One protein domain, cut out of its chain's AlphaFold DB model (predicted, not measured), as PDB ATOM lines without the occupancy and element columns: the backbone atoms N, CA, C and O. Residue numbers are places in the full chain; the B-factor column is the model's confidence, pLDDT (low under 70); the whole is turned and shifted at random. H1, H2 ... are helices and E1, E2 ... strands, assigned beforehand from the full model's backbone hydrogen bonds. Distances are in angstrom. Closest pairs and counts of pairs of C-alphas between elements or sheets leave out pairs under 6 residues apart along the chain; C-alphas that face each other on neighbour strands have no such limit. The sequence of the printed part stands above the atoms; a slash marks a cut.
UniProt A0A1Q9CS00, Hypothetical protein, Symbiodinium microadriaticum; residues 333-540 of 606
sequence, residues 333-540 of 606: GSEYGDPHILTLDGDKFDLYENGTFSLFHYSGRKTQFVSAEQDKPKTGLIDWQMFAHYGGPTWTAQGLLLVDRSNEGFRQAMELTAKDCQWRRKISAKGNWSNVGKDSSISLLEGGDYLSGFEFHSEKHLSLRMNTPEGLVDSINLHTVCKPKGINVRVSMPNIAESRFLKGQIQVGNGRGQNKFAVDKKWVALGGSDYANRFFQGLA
ATOM      1  N   GLY A 333     115.768 104.273 126.866       46.84
ATOM      2  CA  GLY A 333     115.021 104.336 125.617       46.84
ATOM      3  C   GLY A 333     115.477 103.165 124.757       46.84
ATOM      4  O   GLY A 333     116.667 102.994 124.491       46.84
ATOM      5  N   SER A 334     114.563 102.280 124.393       40.47
ATOM      6  CA  SER A 334     114.927 101.092 123.625       40.47
ATOM      7  C   SER A 334     113.862 100.734 122.617       40.47
ATOM      8  O   SER A 334     112.689 100.664 122.955       40.47
ATOM      9  N   GLU A 335     114.283 100.418 121.401       39.53
ATOM     10  CA  GLU A 335     113.478  99.615 120.497       39.53
ATOM     11  C   GLU A 335     113.695  98.146 120.886       39.53
ATOM     12  O   GLU A 335     114.679  97.503 120.498       39.53
ATOM     13  N   TYR A 336     112.837  97.634 121.769       44.22
ATOM     14  CA  TYR A 336     112.842  96.218 122.130       44.22
ATOM     15  C   TYR A 336     112.008  95.466 121.122       44.22
ATOM     16  O   TYR A 336     110.801  95.362 121.296       44.22
ATOM     17  N   GLY A 337     112.661  94.926 120.098       42.19
ATOM     18  CA  GLY A 337     111.910  94.204 119.095       42.19
ATOM     19  C   GLY A 337     111.181  95.182 118.211       42.19
ATOM     20  O   GLY A 337     110.018  95.506 118.411       42.19
ATOM     21  N   ASP A 338     111.909  95.719 117.248       48.47
ATOM     22  CA  ASP A 338     111.287  96.479 116.182       48.47
ATOM     23  C   ASP A 338     110.107  95.658 115.610       48.47
ATOM     24  O   ASP A 338     110.314  94.500 115.226       48.47
ATOM     25  N   PRO A 339     108.862  96.171 115.663       53.09
ATOM     26  CA  PRO A 339     108.480  97.585 115.560       53.09
ATOM     27  C   PRO A 339     108.191  98.355 116.848       53.09
ATOM     28  O   PRO A 339     107.700  99.482 116.765       53.09
ATOM     29  N   HIS A 340     108.467  97.797 118.020       72.56
ATOM     30  CA  HIS A 340     108.201  98.430 119.307       72.56
ATOM     31  C   HIS A 340     109.278  99.463 119.647       72.56
ATOM     32  O   HIS A 340     110.427  99.120 119.913       72.56
ATOM     33  N   ILE A 341     108.901 100.741 119.660       70.06
ATOM     34  CA  ILE A 341     109.774 101.874 119.967       70.06
ATOM     35  C   ILE A 341     109.426 102.402 121.358       70.06
ATOM     36  O   ILE A 341     108.286 102.810 121.594       70.06
ATOM     37  N   LEU A 342     110.410 102.431 122.266       72.25
ATOM     38  CA  LEU A 342     110.335 103.194 123.512       72.25
ATOM     39  C   LEU A 342     111.126 104.494 123.390       72.25
ATOM     40  O   LEU A 342     112.316 104.491 123.061       72.25
ATOM     41  N   THR A 343     110.483 105.606 123.719       74.88
ATOM     42  CA  THR A 343     111.139 106.904 123.874       74.88
ATOM     43  C   THR A 343     112.075 106.912 125.087       74.88
ATOM     44  O   THR A 343     112.034 106.034 125.952       74.88
ATOM     45  N   LEU A 344     112.928 107.935 125.184       75.19
ATOM     46  CA  LEU A 344     113.888 108.094 126.288       75.19
ATOM     47  C   LEU A 344     113.247 108.266 127.678       75.19
ATOM     48  O   LEU A 344     113.916 108.095 128.695       75.19
ATOM     49  N   ASP A 345     111.967 108.622 127.740       69.19
ATOM     50  CA  ASP A 345     111.172 108.678 128.965       69.19
ATOM     51  C   ASP A 345     110.326 107.425 129.215       69.19
ATOM     52  O   ASP A 345     109.764 107.307 130.306       69.19
ATOM     53  N   GLY A 346     110.322 106.464 128.289       69.69
ATOM     54  CA  GLY A 346     109.653 105.173 128.427       69.69
ATOM     55  C   GLY A 346     108.257 105.100 127.808       69.69
ATOM     56  O   GLY A 346     107.578 104.101 128.036       69.69
ATOM     57  N   ASP A 347     107.829 106.101 127.034       74.75
ATOM     58  CA  ASP A 347     106.595 106.011 126.255       74.75
ATOM     59  C   ASP A 347     106.776 105.036 125.095       74.75
ATOM     60  O   ASP A 347     107.782 105.056 124.386       74.75
ATOM     61  N   LYS A 348     105.763 104.202 124.870       76.44
ATOM     62  CA  LYS A 348     105.796 103.148 123.860       76.44
ATOM     63  C   LYS A 348     104.882 103.419 122.674       76.44
ATOM     64  O   LYS A 348     103.715 103.788 122.840       76.44
ATOM     65  N   PHE A 349     105.364 103.117 121.472       74.69
ATOM     66  CA  PHE A 349     104.527 102.984 120.283       74.69
ATOM     67  C   PHE A 349     105.086 101.953 119.296       74.69
ATOM     68  O   PHE A 349     106.273 101.657 119.309       74.69
ATOM     69  N   ASP A 350     104.227 101.444 118.410       77.38
ATOM     70  CA  ASP A 350     104.613 100.448 117.407       77.38
ATOM     71  C   ASP A 350     104.577 101.045 115.995       77.38
ATOM     72  O   ASP A 350     103.569 101.655 115.630       77.38
ATOM     73  N   LEU A 351     105.610 100.830 115.179       78.19
ATOM     74  CA  LEU A 351     105.679 101.310 113.791       78.19
ATOM     75  C   LEU A 351     105.494 100.179 112.760       78.19
ATOM     76  O   LEU A 351     106.422  99.449 112.447       78.19
ATOM     77  N   TYR A 352     104.311 100.069 112.150       79.62
ATOM     78  CA  TYR A 352     104.026  99.046 111.123       79.62
ATOM     79  C   TYR A 352     104.051  99.609 109.693       79.62
ATOM     80  O   TYR A 352     103.183  99.297 108.873       79.62
ATOM     81  N   GLU A 353     105.035 100.449 109.378       83.00
ATOM     82  CA  GLU A 353     105.164 101.094 108.069       83.00
ATOM     83  C   GLU A 353     106.527 100.804 107.434       83.00
ATOM     84  O   GLU A 353     107.551 100.774 108.107       83.00
ATOM     85  N   ASN A 354     106.543 100.588 106.115       89.19
ATOM     86  CA  ASN A 354     107.793 100.476 105.367       89.19
ATOM     87  C   ASN A 354     108.277 101.876 104.991       89.19
ATOM     88  O   ASN A 354     107.548 102.634 104.348       89.19
ATOM     89  N   GLY A 355     109.511 102.206 105.350       92.56
ATOM     90  CA  GLY A 355     110.087 103.495 105.015       92.56
ATOM     91  C   GLY A 355     111.337 103.812 105.812       92.56
ATOM     92  O   GLY A 355     111.758 103.066 106.691       92.56
ATOM     93  N   THR A 356     111.940 104.950 105.488       94.75
ATOM     94  CA  THR A 356     113.033 105.512 106.280       94.75
ATOM     95  C   THR A 356     112.487 106.595 107.192       94.75
ATOM     96  O   THR A 356     111.794 107.498 106.731       94.75
ATOM     97  N   PHE A 357     112.837 106.523 108.470       94.19
ATOM     98  CA  PHE A 357     112.410 107.469 109.489       94.19
ATOM     99  C   PHE A 357     113.621 108.018 110.240       94.19
ATOM    100  O   PHE A 357     114.681 107.389 110.316       94.19
ATOM    101  N   SER A 358     113.475 109.233 110.760       94.62
ATOM    102  CA  SER A 358     114.456 109.854 111.643       94.62
ATOM    103  C   SER A 358     114.287 109.310 113.061       94.62
ATOM    104  O   SER A 358     113.453 109.816 113.818       94.62
ATOM    105  N   LEU A 359     115.131 108.345 113.434       91.69
ATOM    106  CA  LEU A 359     115.157 107.792 114.785       91.69
ATOM    107  C   LEU A 359     115.487 108.893 115.795       91.69
ATOM    108  O   LEU A 359     114.712 109.152 116.715       91.69
ATOM    109  N   PHE A 360     116.583 109.620 115.551       94.12
ATOM    110  CA  PHE A 360     116.870 110.869 116.246       94.12
ATOM    111  C   PHE A 360     117.672 111.868 115.406       94.12
ATOM    112  O   PHE A 360     118.399 111.517 114.480       94.12
ATOM    113  N   HIS A 361     117.572 113.135 115.789       96.56
ATOM    114  CA  HIS A 361     118.398 114.249 115.351       96.56
ATOM    115  C   HIS A 361     118.836 115.026 116.594       96.56
ATOM    116  O   HIS A 361     118.036 115.736 117.201       96.56
ATOM    117  N   TYR A 362     120.099 114.858 116.976       96.94
ATOM    118  CA  TYR A 362     120.748 115.597 118.051       96.94
ATOM    119  C   TYR A 362     121.427 116.830 117.456       96.94
ATOM    120  O   TYR A 362     122.391 116.700 116.705       96.94
ATOM    121  N   SER A 363     120.920 118.026 117.746       96.25
ATOM    122  CA  SER A 363     121.435 119.264 117.152       96.25
ATOM    123  C   SER A 363     121.305 120.470 118.074       96.25
ATOM    124  O   SER A 363     120.485 120.504 118.989       96.25
ATOM    125  N   GLY A 364     122.120 121.496 117.819       92.44
ATOM    126  CA  GLY A 364     122.059 122.764 118.553       92.44
ATOM    127  C   GLY A 364     122.988 122.837 119.767       92.44
ATOM    128  O   GLY A 364     123.178 123.923 120.318       92.44
ATOM    129  N   ARG A 365     123.611 121.722 120.164       94.31
ATOM    130  CA  ARG A 365     124.601 121.689 121.245       94.31
ATOM    131  C   ARG A 365     125.893 122.362 120.787       94.31
ATOM    132  O   ARG A 365     126.584 121.857 119.905       94.31
ATOM    133  N   LYS A 366     126.229 123.499 121.396       93.81
ATOM    134  CA  LYS A 366     127.549 124.127 121.258       93.81
ATOM    135  C   LYS A 366     128.507 123.510 122.271       93.81
ATOM    136  O   LYS A 366     128.119 123.291 123.415       93.81
ATOM    137  N   THR A 367     129.743 123.268 121.860       91.56
ATOM    138  CA  THR A 367     130.807 122.810 122.755       91.56
ATOM    139  C   THR A 367     132.106 123.555 122.479       91.56
ATOM    140  O   THR A 367     132.346 123.996 121.351       91.56
ATOM    141  N   GLN A 368     132.927 123.711 123.515       88.75
ATOM    142  CA  GLN A 368     134.280 124.239 123.402       88.75
ATOM    143  C   GLN A 368     135.277 123.081 123.430       88.75
ATOM    144  O   GLN A 368     135.158 122.182 124.257       88.75
ATOM    145  N   PHE A 369     136.257 123.113 122.534       85.94
ATOM    146  CA  PHE A 369     137.300 122.098 122.429       85.94
ATOM    147  C   PHE A 369     138.654 122.754 122.146       85.94
ATOM    148  O   PHE A 369     138.729 123.801 121.499       85.94
ATOM    149  N   VAL A 370     139.732 122.148 122.642       80.00
ATOM    150  CA  VAL A 370     141.100 122.625 122.399       80.00
ATOM    151  C   VAL A 370     141.606 122.021 121.093       80.00
ATOM    152  O   VAL A 370     141.501 120.813 120.879       80.00
ATOM    153  N   SER A 371     142.120 122.870 120.204       76.12
ATOM    154  CA  SER A 371     142.741 122.423 118.959       76.12
ATOM    155  C   SER A 371     144.165 121.950 119.214       76.12
ATOM    156  O   SER A 371     144.890 122.574 119.983       76.12
ATOM    157  N   ALA A 372     144.594 120.888 118.532       73.06
ATOM    158  CA  ALA A 372     145.960 120.381 118.669       73.06
ATOM    159  C   ALA A 372     147.016 121.386 118.166       73.06
ATOM    160  O   ALA A 372     148.149 121.391 118.639       73.06
ATOM    161  N   GLU A 373     146.650 122.242 117.206       76.06
ATOM    162  CA  GLU A 373     147.565 123.205 116.578       76.06
ATOM    163  C   GLU A 373     147.565 124.580 117.254       76.06
ATOM    164  O   GLU A 373     148.485 125.379 117.070       76.06
ATOM    165  N   GLN A 374     146.505 124.900 117.992       69.69
ATOM    166  CA  GLN A 374     146.282 126.215 118.567       69.69
ATOM    167  C   GLN A 374     145.713 126.002 119.966       69.69
ATOM    168  O   GLN A 374     144.550 125.629 120.086       69.69
ATOM    169  N   ASP A 375     146.489 126.316 121.010       78.31
ATOM    170  CA  ASP A 375     146.095 126.336 122.440       78.31
ATOM    171  C   ASP A 375     144.914 127.290 122.755       78.31
ATOM    172  O   ASP A 375     144.680 127.702 123.891       78.31
ATOM    173  N   LYS A 376     144.159 127.709 121.738       82.38
ATOM    174  CA  LYS A 376     142.969 128.534 121.849       82.38
ATOM    175  C   LYS A 376     141.728 127.642 121.783       82.38
ATOM    176  O   LYS A 376     141.606 126.851 120.844       82.38
ATOM    177  N   PRO A 377     140.779 127.804 122.720       85.62
ATOM    178  CA  PRO A 377     139.515 127.089 122.662       85.62
ATOM    179  C   PRO A 377     138.761 127.474 121.383       85.62
ATOM    180  O   PRO A 377     138.556 128.655 121.088       85.62
ATOM    181  N   LYS A 378     138.348 126.467 120.615       90.12
ATOM    182  CA  LYS A 378     137.436 126.603 119.478       90.12
ATOM    183  C   LYS A 378     136.032 126.239 119.934       90.12
ATOM    184  O   LYS A 378     135.857 125.397 120.807       90.12
ATOM    185  N   THR A 379     135.028 126.864 119.332       91.56
ATOM    186  CA  THR A 379     133.626 126.480 119.532       91.56
ATOM    187  C   THR A 379     133.147 125.703 118.316       91.56
ATOM    188  O   THR A 379     133.384 126.127 117.187       91.56
ATOM    189  N   GLY A 380     132.473 124.580 118.540       92.25
ATOM    190  CA  GLY A 380     131.849 123.776 117.493       92.25
ATOM    191  C   GLY A 380     130.383 123.504 117.799       92.25
ATOM    192  O   GLY A 380     129.964 123.511 118.958       92.25
ATOM    193  N   LEU A 381     129.602 123.276 116.745       95.25
ATOM    194  CA  LEU A 381     128.201 122.880 116.841       95.25
ATOM    195  C   LEU A 381     128.072 121.385 116.555       95.25
ATOM    196  O   LEU A 381     128.507 120.939 115.493       95.25
ATOM    197  N   ILE A 382     127.458 120.642 117.473       95.94
ATOM    198  CA  ILE A 382     127.169 119.220 117.294       95.94
ATOM    199  C   ILE A 382     125.892 119.045 116.469       95.94
ATOM    200  O   ILE A 382     124.877 119.702 116.727       95.94
ATOM    201  N   ASP A 383     125.958 118.146 115.490       96.75
ATOM    202  CA  ASP A 383     124.833 117.736 114.651       96.75
ATOM    203  C   ASP A 383     124.972 116.246 114.291       96.75
ATOM    204  O   ASP A 383     125.742 115.877 113.401       96.75
ATOM    205  N   TRP A 384     124.253 115.381 115.006       97.56
ATOM    206  CA  TRP A 384     124.189 113.944 114.740       97.56
ATOM    207  C   TRP A 384     122.781 113.531 114.341       97.56
ATOM    208  O   TRP A 384     121.796 113.912 114.971       97.56
ATOM    209  N   GLN A 385     122.680 112.695 113.318       97.62
ATOM    210  CA  GLN A 385     121.412 112.189 112.806       97.62
ATOM    211  C   GLN A 385     121.466 110.676 112.723       97.62
ATOM    212  O   GLN A 385     122.410 110.131 112.157       97.62
ATOM    213  N   MET A 386     120.439 110.010 113.231       97.00
ATOM    214  CA  MET A 386     120.252 108.580 113.061       97.00
ATOM    215  C   MET A 386     118.941 108.307 112.340       97.00
ATOM    216  O   MET A 386     117.882 108.794 112.732       97.00
ATOM    217  N   PHE A 387     119.030 107.504 111.290       97.06
ATOM    218  CA  PHE A 387     117.902 107.048 110.499       97.06
ATOM    219  C   PHE A 387     117.756 105.539 110.634       97.06
ATOM    220  O   PHE A 387     118.755 104.816 110.594       97.06
ATOM    221  N   ALA A 388     116.515 105.078 110.725       95.38
ATOM    222  CA  ALA A 388     116.160 103.670 110.660       95.38
ATOM    223  C   ALA A 388     115.318 103.431 109.401       95.38
ATOM    224  O   ALA A 388     114.448 104.233 109.056       95.38
ATOM    225  N   HIS A 389     115.625 102.368 108.661       95.06
ATOM    226  CA  HIS A 389     114.789 101.897 107.563       95.06
ATOM    227  C   HIS A 389     114.018 100.665 108.024       95.06
ATOM    228  O   HIS A 389     114.621  99.608 108.212       95.06
ATOM    229  N   TYR A 390     112.710 100.808 108.175       91.56
ATOM    230  CA  TYR A 390     111.798  99.755 108.603       91.56
ATOM    231  C   TYR A 390     111.234  99.049 107.377       91.56
ATOM    232  O   TYR A 390     110.897  99.688 106.378       91.56
ATOM    233  N   GLY A 391     111.141  97.725 107.433       88.12
ATOM    234  CA  GLY A 391     110.608  96.939 106.330       88.12
ATOM    235  C   GLY A 391     110.690  95.440 106.582       88.12
ATOM    236  O   GLY A 391     111.087  94.980 107.647       88.12
ATOM    237  N   GLY A 392     110.325  94.652 105.574       80.75
ATOM    238  CA  GLY A 392     110.315  93.196 105.701       80.75
ATOM    239  C   GLY A 392     109.005  92.627 106.275       80.75
ATOM    240  O   GLY A 392     108.067  93.373 106.553       80.75
ATOM    241  N   PRO A 393     108.934  91.293 106.461       72.31
ATOM    242  CA  PRO A 393     107.729  90.593 106.926       72.31
ATOM    243  C   PRO A 393     107.385  90.865 108.390       72.31
ATOM    244  O   PRO A 393     106.275  90.573 108.820       72.31
ATOM    245  N   THR A 394     108.349  91.359 109.162       70.50
ATOM    246  CA  THR A 394     108.227  91.621 110.599       70.50
ATOM    247  C   THR A 394     108.174  93.111 110.917       70.50
ATOM    248  O   THR A 394     108.031  93.447 112.083       70.50
ATOM    249  N   TRP A 395     108.237  93.988 109.903       75.88
ATOM    250  CA  TRP A 395     108.350  95.451 110.042       75.88
ATOM    251  C   TRP A 395     109.545  95.928 110.873       75.88
ATOM    252  O   TRP A 395     109.599  97.099 111.205       75.88
ATOM    253  N   THR A 396     110.519  95.048 111.107       83.44
ATOM    254  CA  THR A 396     111.751  95.314 111.850       83.44
ATOM    255  C   THR A 396     112.669  96.298 111.114       83.44
ATOM    256  O   THR A 396     112.614  96.411 109.884       83.44
ATOM    257  N   ALA A 397     113.616  96.919 111.816       91.25
ATOM    258  CA  ALA A 397     114.640  97.762 111.231       91.25
ATOM    259  C   ALA A 397     115.554  96.876 110.404       91.25
ATOM    260  O   ALA A 397     116.160  95.911 110.868       91.25
ATOM    261  N   GLN A 398     115.661  97.225 109.138       94.25
ATOM    262  CA  GLN A 398     116.481  96.532 108.156       94.25
ATOM    263  C   GLN A 398     117.807  97.252 107.952       94.25
ATOM    264  O   GLN A 398     118.778  96.657 107.479       94.25
ATOM    265  N   GLY A 399     117.875  98.528 108.325       96.38
ATOM    266  CA  GLY A 399     119.125  99.257 108.351       96.38
ATOM    267  C   GLY A 399     119.106 100.466 109.262       96.38
ATOM    268  O   GLY A 399     118.081 101.120 109.429       96.38
ATOM    269  N   LEU A 400     120.281 100.764 109.800       97.50
ATOM    270  CA  LEU A 400     120.570 101.944 110.598       97.50
ATOM    271  C   LEU A 400     121.609 102.788 109.863       97.50
ATOM    272  O   LEU A 400     122.567 102.242 109.315       97.50
ATOM    273  N   LEU A 401     121.434 104.107 109.859       98.06
ATOM    274  CA  LEU A 401     122.397 105.067 109.322       98.06
ATOM    275  C   LEU A 401     122.603 106.187 110.325       98.06
ATOM    276  O   LEU A 401     121.698 106.979 110.562       98.06
ATOM    277  N   LEU A 402     123.813 106.270 110.858       97.44
ATOM    278  CA  LEU A 402     124.268 107.344 111.718       97.44
ATOM    279  C   LEU A 402     125.141 108.310 110.909       97.44
ATOM    280  O   LEU A 402     126.043 107.883 110.192       97.44
ATOM    281  N   VAL A 403     124.883 109.609 111.011       97.19
ATOM    282  CA  VAL A 403     125.556 110.660 110.238       97.19
ATOM    283  C   VAL A 403     125.984 111.787 111.168       97.19
ATOM    284  O   VAL A 403     125.174 112.292 111.940       97.19
ATOM    285  N   ASP A 404     127.244 112.205 111.066       96.19
ATOM    286  CA  ASP A 404     127.784 113.383 111.747       96.19
ATOM    287  C   ASP A 404     127.884 114.536 110.744       96.19
ATOM    288  O   ASP A 404     128.626 114.464 109.753       96.19
ATOM    289  N   ARG A 405     127.120 115.596 111.004       96.00
ATOM    290  CA  ARG A 405     127.101 116.854 110.252       96.00
ATOM    291  C   ARG A 405     127.624 118.038 111.070       96.00
ATOM    292  O   ARG A 405     127.395 119.191 110.700       96.00
ATOM    293  N   SER A 406     128.298 117.761 112.185       94.31
ATOM    294  CA  SER A 406     128.778 118.787 113.110       94.31
ATOM    295  C   SER A 406     129.642 119.821 112.387       94.31
ATOM    296  O   SER A 406     130.445 119.478 111.517       94.31
ATOM    297  N   ASN A 407     129.490 121.089 112.770       91.50
ATOM    298  CA  ASN A 407     130.117 122.245 112.122       91.50
ATOM    299  C   ASN A 407     129.741 122.420 110.629       91.50
ATOM    300  O   ASN A 407     130.596 122.712 109.796       91.50
ATOM    301  N   GLU A 408     128.454 122.235 110.309       85.69
ATOM    302  CA  GLU A 408     127.812 122.545 109.012       85.69
ATOM    303  C   GLU A 408     128.274 121.705 107.802       85.69
ATOM    304  O   GLU A 408     127.960 122.024 106.653       85.69
ATOM    305  N   GLY A 409     128.972 120.589 108.023       88.44
ATOM    306  CA  GLY A 409     129.502 119.748 106.948       88.44
ATOM    307  C   GLY A 409     129.382 118.260 107.239       88.44
ATOM    308  O   GLY A 409     129.461 117.836 108.382       88.44
ATOM    309  N   PHE A 410     129.225 117.433 106.198       92.75
ATOM    310  CA  PHE A 410     129.295 115.976 106.358       92.75
ATOM    311  C   PHE A 410     130.710 115.580 106.789       92.75
ATOM    312  O   PHE A 410     131.658 115.719 106.009       92.75
ATOM    313  N   ARG A 411     130.840 115.035 107.996       91.81
ATOM    314  CA  ARG A 411     132.124 114.599 108.554       91.81
ATOM    315  C   ARG A 411     132.311 113.101 108.417       91.81
ATOM    316  O   ARG A 411     133.339 112.642 107.921       91.81
ATOM    317  N   GLN A 412     131.303 112.338 108.810       93.81
ATOM    318  CA  GLN A 412     131.358 110.884 108.817       93.81
ATOM    319  C   GLN A 412     129.958 110.281 108.802       93.81
ATOM    320  O   GLN A 412     128.980 110.935 109.164       93.81
ATOM    321  N   ALA A 413     129.878 109.017 108.406       96.06
ATOM    322  CA  ALA A 413     128.694 108.202 108.596       96.06
ATOM    323  C   ALA A 413     129.071 106.770 108.980       96.06
ATOM    324  O   ALA A 413     130.128 106.268 108.584       96.06
ATOM    325  N   MET A 414     128.178 106.115 109.709       96.69
ATOM    326  CA  MET A 414     128.188 104.684 109.964       96.69
ATOM    327  C   MET A 414     126.861 104.081 109.534       96.69
ATOM    328  O   MET A 414     125.818 104.706 109.694       96.69
ATOM    329  N   GLU A 415     126.883 102.867 109.003       97.56
ATOM    330  CA  GLU A 415     125.660 102.135 108.693       97.56
ATOM    331  C   GLU A 415     125.758 100.672 109.120       97.56
ATOM    332  O   GLU A 415     126.841 100.082 109.112       97.56
ATOM    333  N   LEU A 416     124.608 100.097 109.454       97.31
ATOM    334  CA  LEU A 416     124.412  98.683 109.757       97.31
ATOM    335  C   LEU A 416     123.227  98.185 108.935       97.31
ATOM    336  O   LEU A 416     122.228  98.892 108.815       97.31
ATOM    337  N   THR A 417     123.314  96.980 108.371       97.12
ATOM    338  CA  THR A 417     122.195  96.370 107.636       97.12
ATOM    339  C   THR A 417     121.909  94.967 108.147       97.12
ATOM    340  O   THR A 417     122.844  94.220 108.430       97.12
ATOM    341  N   ALA A 418     120.634  94.575 108.188       94.56
ATOM    342  CA  ALA A 418     120.222  93.219 108.555       94.56
ATOM    343  C   ALA A 418     120.785  92.160 107.588       94.56
ATOM    344  O   ALA A 418     120.941  91.001 107.949       94.56
ATOM    345  N   LYS A 419     121.148  92.551 106.359       95.44
ATOM    346  CA  LYS A 419     121.666  91.644 105.329       95.44
ATOM    347  C   LYS A 419     122.969  90.940 105.720       95.44
ATOM    348  O   LYS A 419     123.158  89.781 105.361       95.44
ATOM    349  N   ASP A 420     123.885  91.651 106.367       95.56
ATOM    350  CA  ASP A 420     125.218  91.141 106.709       95.56
ATOM    351  C   ASP A 420     125.628  91.401 108.159       95.56
ATOM    352  O   ASP A 420     126.630  90.842 108.598       95.56
ATOM    353  N   CYS A 421     124.862  92.204 108.901       95.31
ATOM    354  CA  CYS A 421     125.140  92.568 110.285       95.31
ATOM    355  C   CYS A 421     126.560  93.090 110.518       95.31
ATOM    356  O   CYS A 421     127.146  92.876 111.575       95.31
ATOM    357  N   GLN A 422     127.107  93.801 109.530       95.75
ATOM    358  CA  GLN A 422     128.417  94.427 109.632       95.75
ATOM    359  C   GLN A 422     128.283  95.940 109.656       95.75
ATOM    360  O   GLN A 422     127.748  96.546 108.726       95.75
ATOM    361  N   TRP A 423     128.842  96.553 110.698       96.12
ATOM    362  CA  TRP A 423     129.028  97.993 110.723       96.12
ATOM    363  C   TRP A 423     130.021  98.411 109.641       96.12
ATOM    364  O   TRP A 423     131.146  97.904 109.544       96.12
ATOM    365  N   ARG A 424     129.603  99.380 108.833       96.31
ATOM    366  CA  ARG A 424     130.448 100.068 107.861       96.31
ATOM    367  C   ARG A 424     130.553 101.529 108.221       96.31
ATOM    368  O   ARG A 424     129.638 102.097 108.803       96.31
ATOM    369  N   ARG A 425     131.664 102.143 107.834       95.44
ATOM    370  CA  ARG A 425     131.918 103.568 108.018       95.44
ATOM    371  C   ARG A 425     132.334 104.237 106.724       95.44
ATOM    372  O   ARG A 425     132.910 103.601 105.842       95.44
ATOM    373  N   LYS A 426     132.100 105.541 106.670       93.81
ATOM    374  CA  LYS A 426     132.551 106.445 105.620       93.81
ATOM    375  C   LYS A 426     133.079 107.721 106.264       93.81
ATOM    376  O   LYS A 426     132.363 108.373 107.017       93.81
ATOM    377  N   ILE A 427     134.325 108.073 105.953       90.06
ATOM    378  CA  ILE A 427     134.989 109.290 106.443       90.06
ATOM    379  C   ILE A 427     134.954 110.318 105.309       90.06
ATOM    380  O   ILE A 427     135.496 110.054 104.236       90.06
ATOM    381  N   SER A 428     134.334 111.476 105.536       89.69
ATOM    382  CA  SER A 428     134.011 112.522 104.549       89.69
ATOM    383  C   SER A 428     132.955 112.148 103.497       89.69
ATOM    384  O   SER A 428     132.705 110.982 103.185       89.69
ATOM    385  N   ALA A 429     132.352 113.165 102.875       90.62
ATOM    386  CA  ALA A 429     131.302 112.985 101.868       90.62
ATOM    387  C   ALA A 429     131.780 112.222 100.618       90.62
ATOM    388  O   ALA A 429     130.986 111.527  99.978       90.62
ATOM    389  N   LYS A 430     133.070 112.334 100.279       91.56
ATOM    390  CA  LYS A 430     133.702 111.685  99.116       91.56
ATOM    391  C   LYS A 430     134.414 110.374  99.469       91.56
ATOM    392  O   LYS A 430     134.931 109.719  98.571       91.56
ATOM    393  N   GLY A 431     134.458 110.004 100.749       89.50
ATOM    394  CA  GLY A 431     135.105 108.776 101.198       89.50
ATOM    395  C   GLY A 431     134.408 107.516 100.694       89.50
ATOM    396  O   GLY A 431     133.205 107.510 100.419       89.50
ATOM    397  N   ASN A 432     135.172 106.429 100.620       95.12
ATOM    398  CA  ASN A 432     134.632 105.101 100.358       95.12
ATOM    399  C   ASN A 432     134.103 104.471 101.650       95.12
ATOM    400  O   ASN A 432     134.602 104.754 102.740       95.12
ATOM    401  N   TRP A 433     133.112 103.592 101.511       96.44
ATOM    402  CA  TRP A 433     132.641 102.758 102.611       96.44
ATOM    403  C   TRP A 433     133.647 101.645 102.909       96.44
ATOM    404  O   TRP A 433     134.120 100.970 101.996       96.44
ATOM    405  N   SER A 434     133.942 101.427 104.187       95.06
ATOM    406  CA  SER A 434     134.784 100.328 104.662       95.06
ATOM    407  C   SER A 434     134.165  99.675 105.890       95.06
ATOM    408  O   SER A 434     133.498 100.351 106.672       95.06
ATOM    409  N   ASN A 435     134.436  98.392 106.114       95.25
ATOM    410  CA  ASN A 435     134.060  97.733 107.363       95.25
ATOM    411  C   ASN A 435     134.768  98.392 108.558       95.25
ATOM    412  O   ASN A 435     135.892  98.891 108.437       95.25
ATOM    413  N   VAL A 436     134.091  98.410 109.701       91.69
ATOM    414  CA  VAL A 436     134.630  98.921 110.963       91.69
ATOM    415  C   VAL A 436     135.457  97.812 111.617       91.69
ATOM    416  O   VAL A 436     134.991  96.683 111.752       91.69
ATOM    417  N   GLY A 437     136.715  98.106 111.953       83.56
ATOM    418  CA  GLY A 437     137.571  97.182 112.703       83.56
ATOM    419  C   GLY A 437     137.263  97.236 114.202       83.56
ATOM    420  O   GLY A 437     136.658  98.199 114.669       83.56
ATOM    421  N   LYS A 438     137.703  96.229 114.965       75.19
ATOM    422  CA  LYS A 438     137.638  96.285 116.438       75.19
ATOM    423  C   LYS A 438     138.389  97.521 116.954       75.19
ATOM    424  O   LYS A 438     139.438  97.857 116.406       75.19
ATOM    425  N   ASP A 439     137.825  98.178 117.967       65.81
ATOM    426  CA  ASP A 439     138.399  99.333 118.676       65.81
ATOM    427  C   ASP A 439     138.767 100.528 117.782       65.81
ATOM    428  O   ASP A 439     139.720 101.267 118.036       65.81
ATOM    429  N   SER A 440     138.022 100.738 116.693       70.50
ATOM    430  CA  SER A 440     138.268 101.886 115.827       70.50
ATOM    431  C   SER A 440     137.493 103.112 116.313       70.50
ATOM    432  O   SER A 440     136.278 103.196 116.127       70.50
ATOM    433  N   SER A 441     138.200 104.089 116.883       64.75
ATOM    434  CA  SER A 441     137.655 105.437 117.078       64.75
ATOM    435  C   SER A 441     137.526 106.142 115.724       64.75
ATOM    436  O   SER A 441     138.432 106.072 114.882       64.75
ATOM    437  N   ILE A 442     136.386 106.791 115.481       66.69
ATOM    438  CA  ILE A 442     136.126 107.547 114.257       66.69
ATOM    439  C   ILE A 442     135.912 109.007 114.636       66.69
ATOM    440  O   ILE A 442     134.802 109.427 114.957       66.69
ATOM    441  N   SER A 443     136.994 109.788 114.661       62.72
ATOM    442  CA  SER A 443     136.897 111.225 114.918       62.72
ATOM    443  C   SER A 443     138.236 111.939 114.790       62.72
ATOM    444  O   SER A 443     138.944 112.145 115.768       62.72
ATOM    445  N   LEU A 444     138.594 112.363 113.587       60.38
ATOM    446  CA  LEU A 444     139.536 113.469 113.463       60.38
ATOM    447  C   LEU A 444     138.941 114.450 112.462       60.38
ATOM    448  O   LEU A 444     138.494 114.056 111.383       60.38
ATOM    449  N   LEU A 445     138.864 115.721 112.849       59.72
ATOM    450  CA  LEU A 445     138.735 116.810 111.890       59.72
ATOM    451  C   LEU A 445     139.981 116.830 110.995       59.72
ATOM    452  O   LEU A 445     141.047 116.325 111.364       59.72
ATOM    453  N   GLU A 446     139.858 117.444 109.820       56.94
ATOM    454  CA  GLU A 446     141.038 117.863 109.063       56.94
ATOM    455  C   GLU A 446     141.898 118.752 109.985       56.94
ATOM    456  O   GLU A 446     141.397 119.734 110.528       56.94
ATOM    457  N   GLY A 447     143.152 118.356 110.240       59.97
ATOM    458  CA  GLY A 447     144.044 119.018 111.210       59.97
ATOM    459  C   GLY A 447     144.168 118.333 112.581       59.97
ATOM    460  O   GLY A 447     144.900 118.814 113.435       59.97
ATOM    461  N   GLY A 448     143.495 117.199 112.809       71.81
ATOM    462  CA  GLY A 448     143.662 116.403 114.036       71.81
ATOM    463  C   GLY A 448     142.823 116.863 115.234       71.81
ATOM    464  O   GLY A 448     142.877 116.233 116.287       71.81
ATOM    465  N   ASP A 449     142.012 117.911 115.080       81.12
ATOM    466  CA  ASP A 449     141.094 118.364 116.126       81.12
ATOM    467  C   ASP A 449     139.948 117.353 116.340       81.12
ATOM    468  O   ASP A 449     139.331 116.867 115.387       81.12
ATOM    469  N   TYR A 450     139.599 117.071 117.596       85.00
ATOM    470  CA  TYR A 450     138.433 116.253 117.945       85.00
ATOM    471  C   TYR A 450     137.302 117.165 118.430       85.00
ATOM    472  O   TYR A 450     137.371 117.707 119.531       85.00
ATOM    473  N   LEU A 451     136.244 117.301 117.622       90.94
ATOM    474  CA  LEU A 451     134.979 117.937 118.023       90.94
ATOM    475  C   LEU A 451     133.952 116.895 118.488       90.94
ATOM    476  O   LEU A 451     133.428 116.970 119.594       90.94
ATOM    477  N   SER A 452     133.677 115.919 117.626       92.88
ATOM    478  CA  SER A 452     132.745 114.817 117.877       92.88
ATOM    479  C   SER A 452     133.104 113.584 117.080       92.88
ATOM    480  O   SER A 452     133.765 113.697 116.038       92.88
ATOM    481  N   GLY A 453     132.654 112.432 117.560       91.88
ATOM    482  CA  GLY A 453     133.057 111.128 117.080       91.88
ATOM    483  C   GLY A 453     132.034 110.035 117.299       91.88
ATOM    484  O   GLY A 453     131.171 110.139 118.168       91.88
ATOM    485  N   PHE A 454     132.202 108.957 116.537       93.56
ATOM    486  CA  PHE A 454     131.556 107.680 116.808       93.56
ATOM    487  C   PHE A 454     132.629 106.708 117.294       93.56
ATOM    488  O   PHE A 454     133.594 106.420 116.579       93.56
ATOM    489  N   GLU A 455     132.491 106.239 118.526       92.00
ATOM    490  CA  GLU A 455     133.407 105.294 119.146       92.00
ATOM    491  C   GLU A 455     132.816 103.892 119.108       92.00
ATOM    492  O   GLU A 455     131.821 103.587 119.764       92.00
ATOM    493  N   PHE A 456     133.423 103.042 118.283       91.81
ATOM    494  CA  PHE A 456     133.014 101.657 118.120       91.81
ATOM    495  C   PHE A 456     133.713 100.773 119.145       91.81
ATOM    496  O   PHE A 456     134.901 100.480 119.009       91.81
ATOM    497  N   HIS A 457     132.952 100.328 120.143       90.12
ATOM    498  CA  HIS A 457     133.429  99.401 121.166       90.12
ATOM    499  C   HIS A 457     133.257  97.948 120.720       90.12
ATOM    500  O   HIS A 457     134.135  97.110 120.900       90.12
ATOM    501  N   SER A 458     132.108  97.626 120.125       91.00
ATOM    502  CA  SER A 458     131.826  96.293 119.597       91.00
ATOM    503  C   SER A 458     130.718  96.344 118.553       91.00
ATOM    504  O   SER A 458     130.036  97.354 118.407       91.00
ATOM    505  N   GLU A 459     130.463  95.218 117.883       88.75
ATOM    506  CA  GLU A 459     129.321  95.074 116.966       88.75
ATOM    507  C   GLU A 459     127.982  95.440 117.620       88.75
ATOM    508  O   GLU A 459     127.051  95.822 116.914       88.75
ATOM    509  N   LYS A 460     127.909  95.359 118.955       90.19
ATOM    510  CA  LYS A 460     126.711  95.626 119.744       90.19
ATOM    511  C   LYS A 460     126.721  96.962 120.469       90.19
ATOM    512  O   LYS A 460     125.696  97.290 121.046       90.19
ATOM    513  N   HIS A 461     127.826  97.705 120.494       91.69
ATOM    514  CA  HIS A 461     127.932  98.920 121.302       91.69
ATOM    515  C   HIS A 461     128.732 100.014 120.592       91.69
ATOM    516  O   HIS A 461     129.909  99.830 120.263       91.69
ATOM    517  N   LEU A 462     128.076 101.157 120.397       92.94
ATOM    518  CA  LEU A 462     128.637 102.377 119.832       92.94
ATOM    519  C   LEU A 462     128.346 103.552 120.768       92.94
ATOM    520  O   LEU A 462     127.197 103.738 121.156       92.94
ATOM    521  N   SER A 463     129.341 104.387 121.041       93.94
ATOM    522  CA  SER A 463     129.152 105.635 121.784       93.94
ATOM    523  C   SER A 463     129.348 106.845 120.878       93.94
ATOM    524  O   SER A 463     130.283 106.911 120.080       93.94
ATOM    525  N   LEU A 464     128.445 107.816 120.969       95.31
ATOM    526  CA  LEU A 464     128.548 109.105 120.299       95.31
ATOM    527  C   LEU A 464     129.139 110.087 121.301       95.31
ATOM    528  O   LEU A 464     128.527 110.412 122.324       95.31
ATOM    529  N   ARG A 465     130.347 110.541 120.983       94.81
ATOM    530  CA  ARG A 465     131.180 111.348 121.866       94.81
ATOM    531  C   ARG A 465     131.358 112.743 121.324       94.81
ATOM    532  O   ARG A 465     131.551 112.933 120.121       94.81
ATOM    533  N   MET A 466     131.378 113.718 122.219       93.62
ATOM    534  CA  MET A 466     131.826 115.072 121.915       93.62
ATOM    535  C   MET A 466     132.931 115.496 122.873       93.62
ATOM    536  O   MET A 466     132.999 115.033 124.009       93.62
ATOM    537  N   ASN A 467     133.813 116.364 122.394       91.50
ATOM    538  CA  ASN A 467     134.825 116.997 123.223       91.50
ATOM    539  C   ASN A 467     134.235 118.240 123.881       91.50
ATOM    540  O   ASN A 467     133.585 119.048 123.212       91.50
ATOM    541  N   THR A 468     134.456 118.371 125.178       88.94
ATOM    542  CA  THR A 468     134.013 119.477 126.024       88.94
ATOM    543  C   THR A 468     135.225 120.050 126.771       88.94
ATOM    544  O   THR A 468     136.312 119.466 126.724       88.94
ATOM    545  N   PRO A 469     135.092 121.180 127.491       82.94
ATOM    546  CA  PRO A 469     136.172 121.696 128.338       82.94
ATOM    547  C   PRO A 469     136.711 120.682 129.358       82.94
ATOM    548  O   PRO A 469     137.861 120.776 129.779       82.94
ATOM    549  N   GLU A 470     135.889 119.711 129.754       82.44
ATOM    550  CA  GLU A 470     136.220 118.660 130.718       82.44
ATOM    551  C   GLU A 470     136.804 117.394 130.068       82.44
ATOM    552  O   GLU A 470     137.180 116.458 130.775       82.44
ATOM    553  N   GLY A 471     136.890 117.362 128.736       88.31
ATOM    554  CA  GLY A 471     137.378 116.232 127.954       88.31
ATOM    555  C   GLY A 471     136.284 115.565 127.124       88.31
ATOM    556  O   GLY A 471     135.289 116.174 126.743       88.31
ATOM    557  N   LEU A 472     136.491 114.293 126.791       89.94
ATOM    558  CA  LEU A 472     135.531 113.530 125.998       89.94
ATOM    559  C   LEU A 472     134.353 113.082 126.863       89.94
ATOM    560  O   LEU A 472     134.548 112.452 127.903       89.94
ATOM    561  N   VAL A 473     133.139 113.367 126.399       91.38
ATOM    562  CA  VAL A 473     131.892 112.984 127.064       91.38
ATOM    563  C   VAL A 473     131.060 112.103 126.139       91.38
ATOM    564  O   VAL A 473     130.872 112.424 124.964       91.38
ATOM    565  N   ASP A 474     130.553 111.000 126.694       92.81
ATOM    566  CA  ASP A 474     129.540 110.143 126.079       92.81
ATOM    567  C   ASP A 474     128.161 110.797 126.193       92.81
ATOM    568  O   ASP A 474     127.599 110.900 127.285       92.81
ATOM    569  N   SER A 475     127.608 111.228 125.063       93.25
ATOM    570  CA  SER A 475     126.297 111.889 125.011       93.25
ATOM    571  C   SER A 475     125.165 110.921 124.703       93.25
ATOM    572  O   SER A 475     124.074 111.025 125.265       93.25
ATOM    573  N   ILE A 476     125.411 109.976 123.793       94.12
ATOM    574  CA  ILE A 476     124.438 108.970 123.365       94.12
ATOM    575  C   ILE A 476     125.167 107.636 123.224       94.12
ATOM    576  O   ILE A 476     126.186 107.569 122.543       94.12
ATOM    577  N   ASN A 477     124.625 106.572 123.804       92.25
ATOM    578  CA  ASN A 477     125.090 105.208 123.578       92.25
ATOM    579  C   ASN A 477     124.045 104.437 122.778       92.25
ATOM    580  O   ASN A 477     122.850 104.493 123.071       92.25
ATOM    581  N   LEU A 478     124.507 103.708 121.769       92.12
ATOM    582  CA  LEU A 478     123.704 102.812 120.955       92.12
ATOM    583  C   LEU A 478     124.095 101.377 121.284       92.12
ATOM    584  O   LEU A 478     125.242 100.975 121.077       92.12
ATOM    585  N   HIS A 479     123.124 100.591 121.727       90.38
ATOM    586  CA  HIS A 479     123.252  99.147 121.812       90.38
ATOM    587  C   HIS A 479     122.490  98.521 120.656       90.38
ATOM    588  O   HIS A 479     121.354  98.907 120.400       90.38
ATOM    589  N   THR A 480     123.097  97.581 119.939       91.06
ATOM    590  CA  THR A 480     122.449  96.932 118.796       91.06
ATOM    591  C   THR A 480     122.560  95.420 118.863       91.06
ATOM    592  O   THR A 480     123.588  94.867 119.251       91.06
ATOM    593  N   VAL A 481     121.501  94.738 118.435       90.19
ATOM    594  CA  VAL A 481     121.525  93.306 118.138       90.19
ATOM    595  C   VAL A 481     121.009  93.125 116.723       90.19
ATOM    596  O   VAL A 481     119.838  93.357 116.439       90.19
ATOM    597  N   CYS A 482     121.901  92.717 115.823       91.19
ATOM    598  CA  CYS A 482     121.568  92.473 114.428       91.19
ATOM    599  C   CYS A 482     121.468  90.979 114.140       91.19
ATOM    600  O   CYS A 482     122.352  90.199 114.506       91.19
ATOM    601  N   LYS A 483     120.404  90.591 113.436       89.25
ATOM    602  CA  LYS A 483     120.209  89.257 112.862       89.25
ATOM    603  C   LYS A 483     119.722  89.407 111.406       89.25
ATOM    604  O   LYS A 483     119.199  90.458 111.045       89.25
ATOM    605  N   PRO A 484     119.786  88.354 110.568       86.94
ATOM    606  CA  PRO A 484     119.319  88.408 109.175       86.94
ATOM    607  C   PRO A 484     117.871  88.877 108.957       86.94
ATOM    608  O   PRO A 484     117.514  89.266 107.849       86.94
ATOM    609  N   LYS A 485     117.029  88.806 109.997       83.12
ATOM    610  CA  LYS A 485     115.617  89.208 109.960       83.12
ATOM    611  C   LYS A 485     115.366  90.643 110.436       83.12
ATOM    612  O   LYS A 485     114.259  91.141 110.253       83.12
ATOM    613  N   GLY A 486     116.345  91.312 111.038       88.12
ATOM    614  CA  GLY A 486     116.153  92.656 111.572       88.12
ATOM    615  C   GLY A 486     117.235  93.092 112.551       88.12
ATOM    616  O   GLY A 486     118.117  92.321 112.940       88.12
ATOM    617  N   ILE A 487     117.145  94.353 112.942       89.25
ATOM    618  CA  ILE A 487     118.043  95.021 113.869       89.25
ATOM    619  C   ILE A 487     117.203  95.518 115.040       89.25
ATOM    620  O   ILE A 487     116.218  96.209 114.834       89.25
ATOM    621  N   ASN A 488     117.623  95.192 116.256       86.19
ATOM    622  CA  ASN A 488     117.130  95.846 117.462       86.19
ATOM    623  C   ASN A 488     118.141  96.906 117.884       86.19
ATOM    624  O   ASN A 488     119.350  96.642 117.848       86.19
ATOM    625  N   VAL A 489     117.665  98.081 118.294       87.75
ATOM    626  CA  VAL A 489     118.519  99.173 118.765       87.75
ATOM    627  C   VAL A 489     117.982  99.787 120.053       87.75
ATOM    628  O   VAL A 489     116.803 100.069 120.200       87.75
ATOM    629  N   ARG A 490     118.873 100.028 121.008       84.50
ATOM    630  CA  ARG A 490     118.602 100.750 122.252       84.50
ATOM    631  C   ARG A 490     119.463 101.985 122.292       84.50
ATOM    632  O   ARG A 490     120.659 101.903 122.027       84.50
ATOM    633  N   VAL A 491     118.844 103.110 122.614       87.56
ATOM    634  CA  VAL A 491     119.500 104.409 122.661       87.56
ATOM    635  C   VAL A 491     119.412 104.923 124.084       87.56
ATOM    636  O   VAL A 491     118.339 105.280 124.560       87.56
ATOM    637  N   SER A 492     120.546 104.980 124.771       85.75
ATOM    638  CA  SER A 492     120.622 105.554 126.109       85.75
ATOM    639  C   SER A 492     121.363 106.885 126.081       85.75
ATOM    640  O   SER A 492     122.283 107.102 125.293       85.75
ATOM    641  N   MET A 493     120.940 107.803 126.946       88.69
ATOM    642  CA  MET A 493     121.611 109.081 127.168       88.69
ATOM    643  C   MET A 493     122.113 109.107 128.612       88.69
ATOM    644  O   MET A 493     121.286 109.096 129.528       88.69
ATOM    645  N   PRO A 494     123.439 109.134 128.854       88.50
ATOM    646  CA  PRO A 494     123.988 109.193 130.210       88.50
ATOM    647  C   PRO A 494     123.498 110.408 131.008       88.50
ATOM    648  O   PRO A 494     123.287 110.310 132.221       88.50
ATOM    649  N   ASN A 495     123.266 111.530 130.318       89.56
ATOM    650  CA  ASN A 495     122.695 112.749 130.877       89.56
ATOM    651  C   ASN A 495     121.365 113.102 130.197       89.56
ATOM    652  O   ASN A 495     121.340 113.480 129.026       89.56
ATOM    653  N   ILE A 496     120.250 113.029 130.930       86.75
ATOM    654  CA  ILE A 496     118.920 113.295 130.357       86.75
ATOM    655  C   ILE A 496     118.705 114.776 130.033       86.75
ATOM    656  O   ILE A 496     117.893 115.095 129.165       86.75
ATOM    657  N   ALA A 497     119.459 115.693 130.649       88.44
ATOM    658  CA  ALA A 497     119.383 117.113 130.313       88.44
ATOM    659  C   ALA A 497     119.833 117.399 128.872       88.44
ATOM    660  O   ALA A 497     119.439 118.407 128.291       88.44
ATOM    661  N   GLU A 498     120.626 116.510 128.265       92.12
ATOM    662  CA  GLU A 498     121.000 116.612 126.855       92.12
ATOM    663  C   GLU A 498     119.846 116.292 125.895       92.12
ATOM    664  O   GLU A 498     119.899 116.693 124.731       92.12
ATOM    665  N   SER A 499     118.768 115.654 126.364       89.38
ATOM    666  CA  SER A 499     117.596 115.352 125.529       89.38
ATOM    667  C   SER A 499     116.923 116.606 124.953       89.38
ATOM    668  O   SER A 499     116.250 116.516 123.929       89.38
ATOM    669  N   ARG A 500     117.176 117.801 125.516       92.38
ATOM    670  CA  ARG A 500     116.747 119.094 124.943       92.38
ATOM    671  C   ARG A 500     117.268 119.342 123.523       92.38
ATOM    672  O   ARG A 500     116.673 120.123 122.783       92.38
ATOM    673  N   PHE A 501     118.382 118.709 123.153       94.69
ATOM    674  CA  PHE A 501     118.978 118.798 121.817       94.69
ATOM    675  C   PHE A 501     118.470 117.704 120.876       94.69
ATOM    676  O   PHE A 501     118.784 117.731 119.687       94.69
ATOM    677  N   LEU A 502     117.692 116.748 121.389       93.00
ATOM    678  CA  LEU A 502     117.237 115.580 120.658       93.00
ATOM    679  C   LEU A 502     115.809 115.773 120.137       93.00
ATOM    680  O   LEU A 502     114.884 116.133 120.862       93.00
ATOM    681  N   LYS A 503     115.628 115.491 118.850       92.44
ATOM    682  CA  LYS A 503     114.328 115.382 118.175       92.44
ATOM    683  C   LYS A 503     114.241 114.031 117.480       92.44
ATOM    684  O   LYS A 503     115.278 113.444 117.204       92.44
ATOM    685  N   GLY A 504     113.049 113.553 117.141       88.56
ATOM    686  CA  GLY A 504     112.878 112.293 116.404       88.56
ATOM    687  C   GLY A 504     111.937 111.321 117.098       88.56
ATOM    688  O   GLY A 504     111.263 111.688 118.060       88.56
ATOM    689  N   GLN A 505     111.907 110.084 116.610       86.50
ATOM    690  CA  GLN A 505     111.045 109.019 117.125       86.50
ATOM    691  C   GLN A 505     111.263 108.740 118.617       86.50
ATOM    692  O   GLN A 505     110.284 108.578 119.338       86.50
ATOM    693  N   ILE A 506     112.510 108.764 119.095       84.00
ATOM    694  CA  ILE A 506     112.833 108.469 120.505       84.00
ATOM    695  C   ILE A 506     112.799 109.703 121.424       84.00
ATOM    696  O   ILE A 506     113.201 109.618 122.585       84.00
ATOM    697  N   GLN A 507     112.380 110.863 120.909       84.75
ATOM    698  CA  GLN A 507     112.315 112.095 121.692       84.75
ATOM    699  C   GLN A 507     111.409 111.917 122.920       84.75
ATOM    700  O   GLN A 507     110.363 111.283 122.849       84.75
ATOM    701  N   VAL A 508     111.801 112.520 124.039       78.62
ATOM    702  CA  VAL A 508     111.002 112.550 125.270       78.62
ATOM    703  C   VAL A 508     109.640 113.221 125.036       78.62
ATOM    704  O   VAL A 508     109.570 114.246 124.348       78.62
ATOM    705  N   GLY A 509     108.564 112.648 125.583       73.81
ATOM    706  CA  GLY A 509     107.186 113.110 125.389       73.81
ATOM    707  C   GLY A 509     106.656 112.912 123.963       73.81
ATOM    708  O   GLY A 509     105.633 113.490 123.572       73.81
ATOM    709  N   ASN A 510     107.360 112.138 123.134       74.25
ATOM    710  CA  ASN A 510     106.922 111.837 121.783       74.25
ATOM    711  C   ASN A 510     105.943 110.657 121.784       74.25
ATOM    712  O   ASN A 510     106.332 109.501 121.676       74.25
ATOM    713  N   GLY A 511     104.647 110.965 121.866       62.78
ATOM    714  CA  GLY A 511     103.587 109.960 121.758       62.78
ATOM    715  C   GLY A 511     103.428 109.353 120.349       62.78
ATOM    716  O   GLY A 511     104.286 109.455 119.478       62.78
ATOM    717  N   ARG A 512     102.246 108.780 120.080       62.75
ATOM    718  CA  ARG A 512     101.894 107.942 118.904       62.75
ATOM    719  C   ARG A 512     101.978 108.594 117.503       62.75
ATOM    720  O   ARG A 512     101.493 108.019 116.533       62.75
ATOM    721  N   GLY A 513     102.528 109.798 117.360       64.62
ATOM    722  CA  GLY A 513     102.622 110.507 116.080       64.62
ATOM    723  C   GLY A 513     103.791 110.013 115.225       64.62
ATOM    724  O   GLY A 513     104.852 110.628 115.251       64.62
ATOM    725  N   GLN A 514     103.584 108.940 114.459       66.56
ATOM    726  CA  GLN A 514     104.620 108.230 113.685       66.56
ATOM    727  C   GLN A 514     105.068 108.990 112.424       66.56
ATOM    728  O   GLN A 514     106.258 109.205 112.188       66.56
ATOM    729  N   ASN A 515     104.105 109.484 111.641       72.06
ATOM    730  CA  ASN A 515     104.353 109.940 110.264       72.06
ATOM    731  C   ASN A 515     105.146 111.249 110.179       72.06
ATOM    732  O   ASN A 515     105.664 111.587 109.119       72.06
ATOM    733  N   LYS A 516     105.276 111.993 111.285       83.44
ATOM    734  CA  LYS A 516     106.042 113.250 111.301       83.44
ATOM    735  C   LYS A 516     107.555 113.044 111.174       83.44
ATOM    736  O   LYS A 516     108.259 114.017 110.923       83.44
ATOM    737  N   PHE A 517     108.047 111.816 111.350       89.25
ATOM    738  CA  PHE A 517     109.473 111.495 111.227       89.25
ATOM    739  C   PHE A 517     109.824 110.718 109.966       89.25
ATOM    740  O   PHE A 517     110.996 110.390 109.788       89.25
ATOM    741  N   ALA A 518     108.846 110.428 109.104       92.44
ATOM    742  CA  ALA A 518     109.109 109.832 107.805       92.44
ATOM    743  C   ALA A 518     110.022 110.753 106.981       92.44
ATOM    744  O   ALA A 518     109.903 111.981 107.008       92.44
ATOM    745  N   VAL A 519     110.966 110.150 106.266       94.62
ATOM    746  CA  VAL A 519     111.980 110.855 105.490       94.62
ATOM    747  C   VAL A 519     111.844 110.484 104.020       94.62
ATOM    748  O   VAL A 519     112.209 109.389 103.602       94.62
ATOM    749  N   ASP A 520     111.420 111.450 103.206       94.56
ATOM    750  CA  ASP A 520     111.201 111.256 101.762       94.56
ATOM    751  C   ASP A 520     112.501 111.161 100.938       94.56
ATOM    752  O   ASP A 520     112.494 110.977  99.717       94.56
ATOM    753  N   LYS A 521     113.660 111.319 101.584       96.38
ATOM    754  CA  LYS A 521     114.968 111.236 100.927       96.38
ATOM    755  C   LYS A 521     115.414 109.781 100.814       96.38
ATOM    756  O   LYS A 521     115.338 109.010 101.762       96.38
ATOM    757  N   LYS A 522     116.001 109.437  99.666       96.38
ATOM    758  CA  LYS A 522     116.671 108.141  99.468       96.38
ATOM    759  C   LYS A 522     117.830 107.967 100.454       96.38
ATOM    760  O   LYS A 522     118.528 108.936 100.750       96.38
ATOM    761  N   TRP A 523     118.118 106.723 100.838       97.38
ATOM    762  CA  TRP A 523     119.187 106.374 101.788       97.38
ATOM    763  C   TRP A 523     120.547 107.000 101.442       97.38
ATOM    764  O   TRP A 523     121.215 107.591 102.288       97.38
ATOM    765  N   VAL A 524     120.924 106.966 100.161       97.56
ATOM    766  CA  VAL A 524     122.184 107.552  99.668       97.56
ATOM    767  C   VAL A 524     122.220 109.074  99.840       97.56
ATOM    768  O   VAL A 524     123.256 109.636 100.185       97.56
ATOM    769  N   ALA A 525     121.083 109.755  99.660       97.19
ATOM    770  CA  ALA A 525     120.983 111.205  99.836       97.19
ATOM    771  C   ALA A 525     121.060 111.628 101.313       97.19
ATOM    772  O   ALA A 525     121.425 112.766 101.611       97.19
ATOM    773  N   LEU A 526     120.741 110.718 102.238       97.06
ATOM    774  CA  LEU A 526     120.932 110.925 103.676       97.06
ATOM    775  C   LEU A 526     122.396 110.779 104.095       97.06
ATOM    776  O   LEU A 526     122.815 111.393 105.075       97.06
ATOM    777  N   GLY A 527     123.184 110.054 103.302       96.75
ATOM    778  CA  GLY A 527     124.597 109.794 103.551       96.75
ATOM    779  C   GLY A 527     124.969 108.317 103.503       96.75
ATOM    780  O   GLY A 527     126.155 108.030 103.620       96.75
ATOM    781  N   GLY A 528     123.995 107.415 103.326       97.88
ATOM    782  CA  GLY A 528     124.169 105.961 103.307       97.88
ATOM    783  C   GLY A 528     124.792 105.404 102.024       97.88
ATOM    784  O   GLY A 528     125.070 106.133 101.067       97.88
ATOM    785  N   SER A 529     125.035 104.094 101.988       98.06
ATOM    786  CA  SER A 529     125.646 103.428 100.834       98.06
ATOM    787  C   SER A 529     124.642 103.002  99.758       98.06
ATOM    788  O   SER A 529     123.479 102.683 100.024       98.06
ATOM    789  N   ASP A 530     125.128 102.897  98.515       97.94
ATOM    790  CA  ASP A 530     124.387 102.263  97.416       97.94
ATOM    791  C   ASP A 530     124.103 100.778  97.692       97.94
ATOM    792  O   ASP A 530     123.126 100.216  97.193       97.94
ATOM    793  N   TYR A 531     124.965 100.116  98.472       97.38
ATOM    794  CA  TYR A 531     124.767  98.729  98.876       97.38
ATOM    795  C   TYR A 531     123.503  98.577  99.727       97.38
ATOM    796  O   TYR A 531     122.641  97.770  99.374       97.38
ATOM    797  N   ALA A 532     123.377  99.373 100.792       97.31
ATOM    798  CA  ALA A 532     122.225  99.356 101.685       97.31
ATOM    799  C   ALA A 532     120.951  99.770 100.935       97.31
ATOM    800  O   ALA A 532     119.944  99.068 100.978       97.31
ATOM    801  N   ASN A 533     121.030 100.826 100.120       97.25
ATOM    802  CA  ASN A 533     119.901 101.275  99.308       97.25
ATOM    803  C   ASN A 533     119.359 100.174  98.372       97.25
ATOM    804  O   ASN A 533     118.147 100.001  98.262       97.25
ATOM    805  N   ARG A 534     120.236  99.407  97.706       96.81
ATOM    806  CA  ARG A 534     119.812  98.273  96.861       96.81
ATOM    807  C   ARG A 534     119.185  97.141  97.668       96.81
ATOM    808  O   ARG A 534     118.258  96.503  97.178       96.81
ATOM    809  N   PHE A 535     119.685  96.881  98.875       95.38
ATOM    810  CA  PHE A 535     119.081  95.901  99.774       95.38
ATOM    811  C   PHE A 535     117.636  96.292 100.118       95.38
ATOM    812  O   PHE A 535     116.737  95.488  99.895       95.38
ATOM    813  N   PHE A 536     117.392  97.543 100.519       94.62
ATOM    814  CA  PHE A 536     116.047  98.036 100.847       94.62
ATOM    815  C   PHE A 536     115.082  98.004  99.658       94.62
ATOM    816  O   PHE A 536     113.930  97.597  99.794       94.62
ATOM    817  N   GLN A 537     115.555  98.350  98.456       93.19
ATOM    818  CA  GLN A 537     114.751  98.229  97.234       93.19
ATOM    819  C   GLN A 537     114.296  96.786  96.969       93.19
ATOM    820  O   GLN A 537     113.196  96.577  96.461       93.19
ATOM    821  N   GLY A 538     115.111  95.793  97.339       91.44
ATOM    822  CA  GLY A 538     114.745  94.379  97.253       91.44
ATOM    823  C   GLY A 538     113.641  93.965  98.232       91.44
ATOM    824  O   GLY A 538     112.885  93.046  97.927       91.44
ATOM    825  N   LEU A 539     113.513  94.654  99.370       87.62
ATOM    826  CA  LEU A 539     112.477  94.387 100.375       87.62
ATOM    827  C   LEU A 539     111.113  94.951  99.963       87.62
ATOM    828  O   LEU A 539     110.093  94.302 100.167       87.62
ATOM    829  N   ALA A 540     111.090  96.126  99.327       81.00
ATOM    830  CA  ALA A 540     109.852  96.777  98.885       81.00
ATOM    831  C   ALA A 540     109.052  95.958  97.850       81.00
ATOM    832  O   ALA A 540     107.848  96.154  97.704       81.00
TER     833      ALA A 540
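This is residues 333 to 540 of the 606 residues of the protein "Hypothetical protein" of Symbiodinium microadriaticum (UniProt A0A1Q9CS00). Two twisted antiparallel sheets lie face to face as a sandwich, a larger one of E3 to E8 and a smaller one of E9 to E12, with their strands at only 21 degrees to each other. H3 packs over E4 and E5 on the larger sheet's face away from the smaller sheet and leaves the rest of that face uncovered by it, H1 packs by the E3 edge on the other face, and the small hairpin of E1 and E2 lies with E1 near E12. The printed part has 208 residues with twelve named strands followed along the chain by three named helices, and its class is mostly strand. The larger sheet runs E3, E4, E5, E6, E7, E8 and the smaller one E9, E10, E11, E12. The whole is compact, with a radius of gyration of the C-alphas of 16.4 A and spans of 55 by 37 by 29 A.

The larger sheet holds E3, residues 355 to 370, E4, 377 to 390, E5, 397 to 404, E6, 412 to 417, E7, 424 to 427, and E8, 433 to 435, with E3 and E8 as edge strands. It is a meander, each strand the antiparallel neighbour of the one before, and only just strongly twisted, with C-alphas up to 4.4 A off its best plane. Backbone pairs within hydrogen-bond range include N 362 and O 384 at 2.8 A for E3 and E4, N 387 and O 401 at 2.8 A for E4 and E5, N 402 and O 414 at 2.8 A for E5 and E6, N 426 and O 413 at 2.8 A for E6 and E7, and N 425 and O 434 at 2.8 A for E7 and E8. The second sheet is also a meander and strongly twisted: E9, residues 452 to 458, E10, 461 to 468, E11, 471 to 483, and E12, 486 to 492. Its pairs include N 453 and O 465 at 2.8 A, N 464 and O 476 at 2.8 A, and N 479 and O 490 at 2.8 A. In the sandwich, the facing parts are 9.3 A centre to centre; the closest C-alphas of E5 and E12, Ala 397 and Ile 487, are 5.1 A apart. H3, residues 530 to 540, is on the larger sheet at a height of 9.4 A, over E4 and E5, and runs only just slantwise to the strands, at 31 degrees to E5 on the local plane. H1, residues 496 to 501, is on the opposite face at a height of 6.6 A, over none of the strands; its closest C-alpha to E3 is Phe 501, 5.2 A from that of Tyr 362. H2, residues 523 to 526, only grazes the larger sheet and touches H3 only at the corner, with the C-alphas of Trp 523 and Asn 533 closest at 5.7 A. E1, residues 340 to 342, and E2, 348 to 350, form a hairpin, with N 341 and O 349 at 2.8 A, and E1 and E12 are near each other, with 6 pairs of C-alphas within 10 A. In H3 every O i to N i+4 pair is within hydrogen-bond range; in H1 0 of 2 are, but 2 of 3 O i to N i+3 pairs; H2 is too short for an i+4 pair.

E3 runs 40.4 A from C-alpha 355 at (110.087, 103.495, 105.015) and bends by 62 degrees at residue 366. E4 spans 41.4 A, and E11 spans 35.4 A with a bend of 52 degrees at residue 475. E10 is 22.0 A long, E5 20.4 A and E12 19.9 A. H3 spans 15.6 A and ends at C-alpha 540, (109.852, 96.777, 98.885).

The farthest C-alphas, of Asp 375 and Pro 393, are 54.7 A apart. The printed part has no cut. The long links are E8 to E9, 16 residues, and H1 to H2, 21 residues. Mean pLDDT of the printed part is 86.3; 22 residues are under 70, among them 333 to 339, 441 to 447 and 511 to 514.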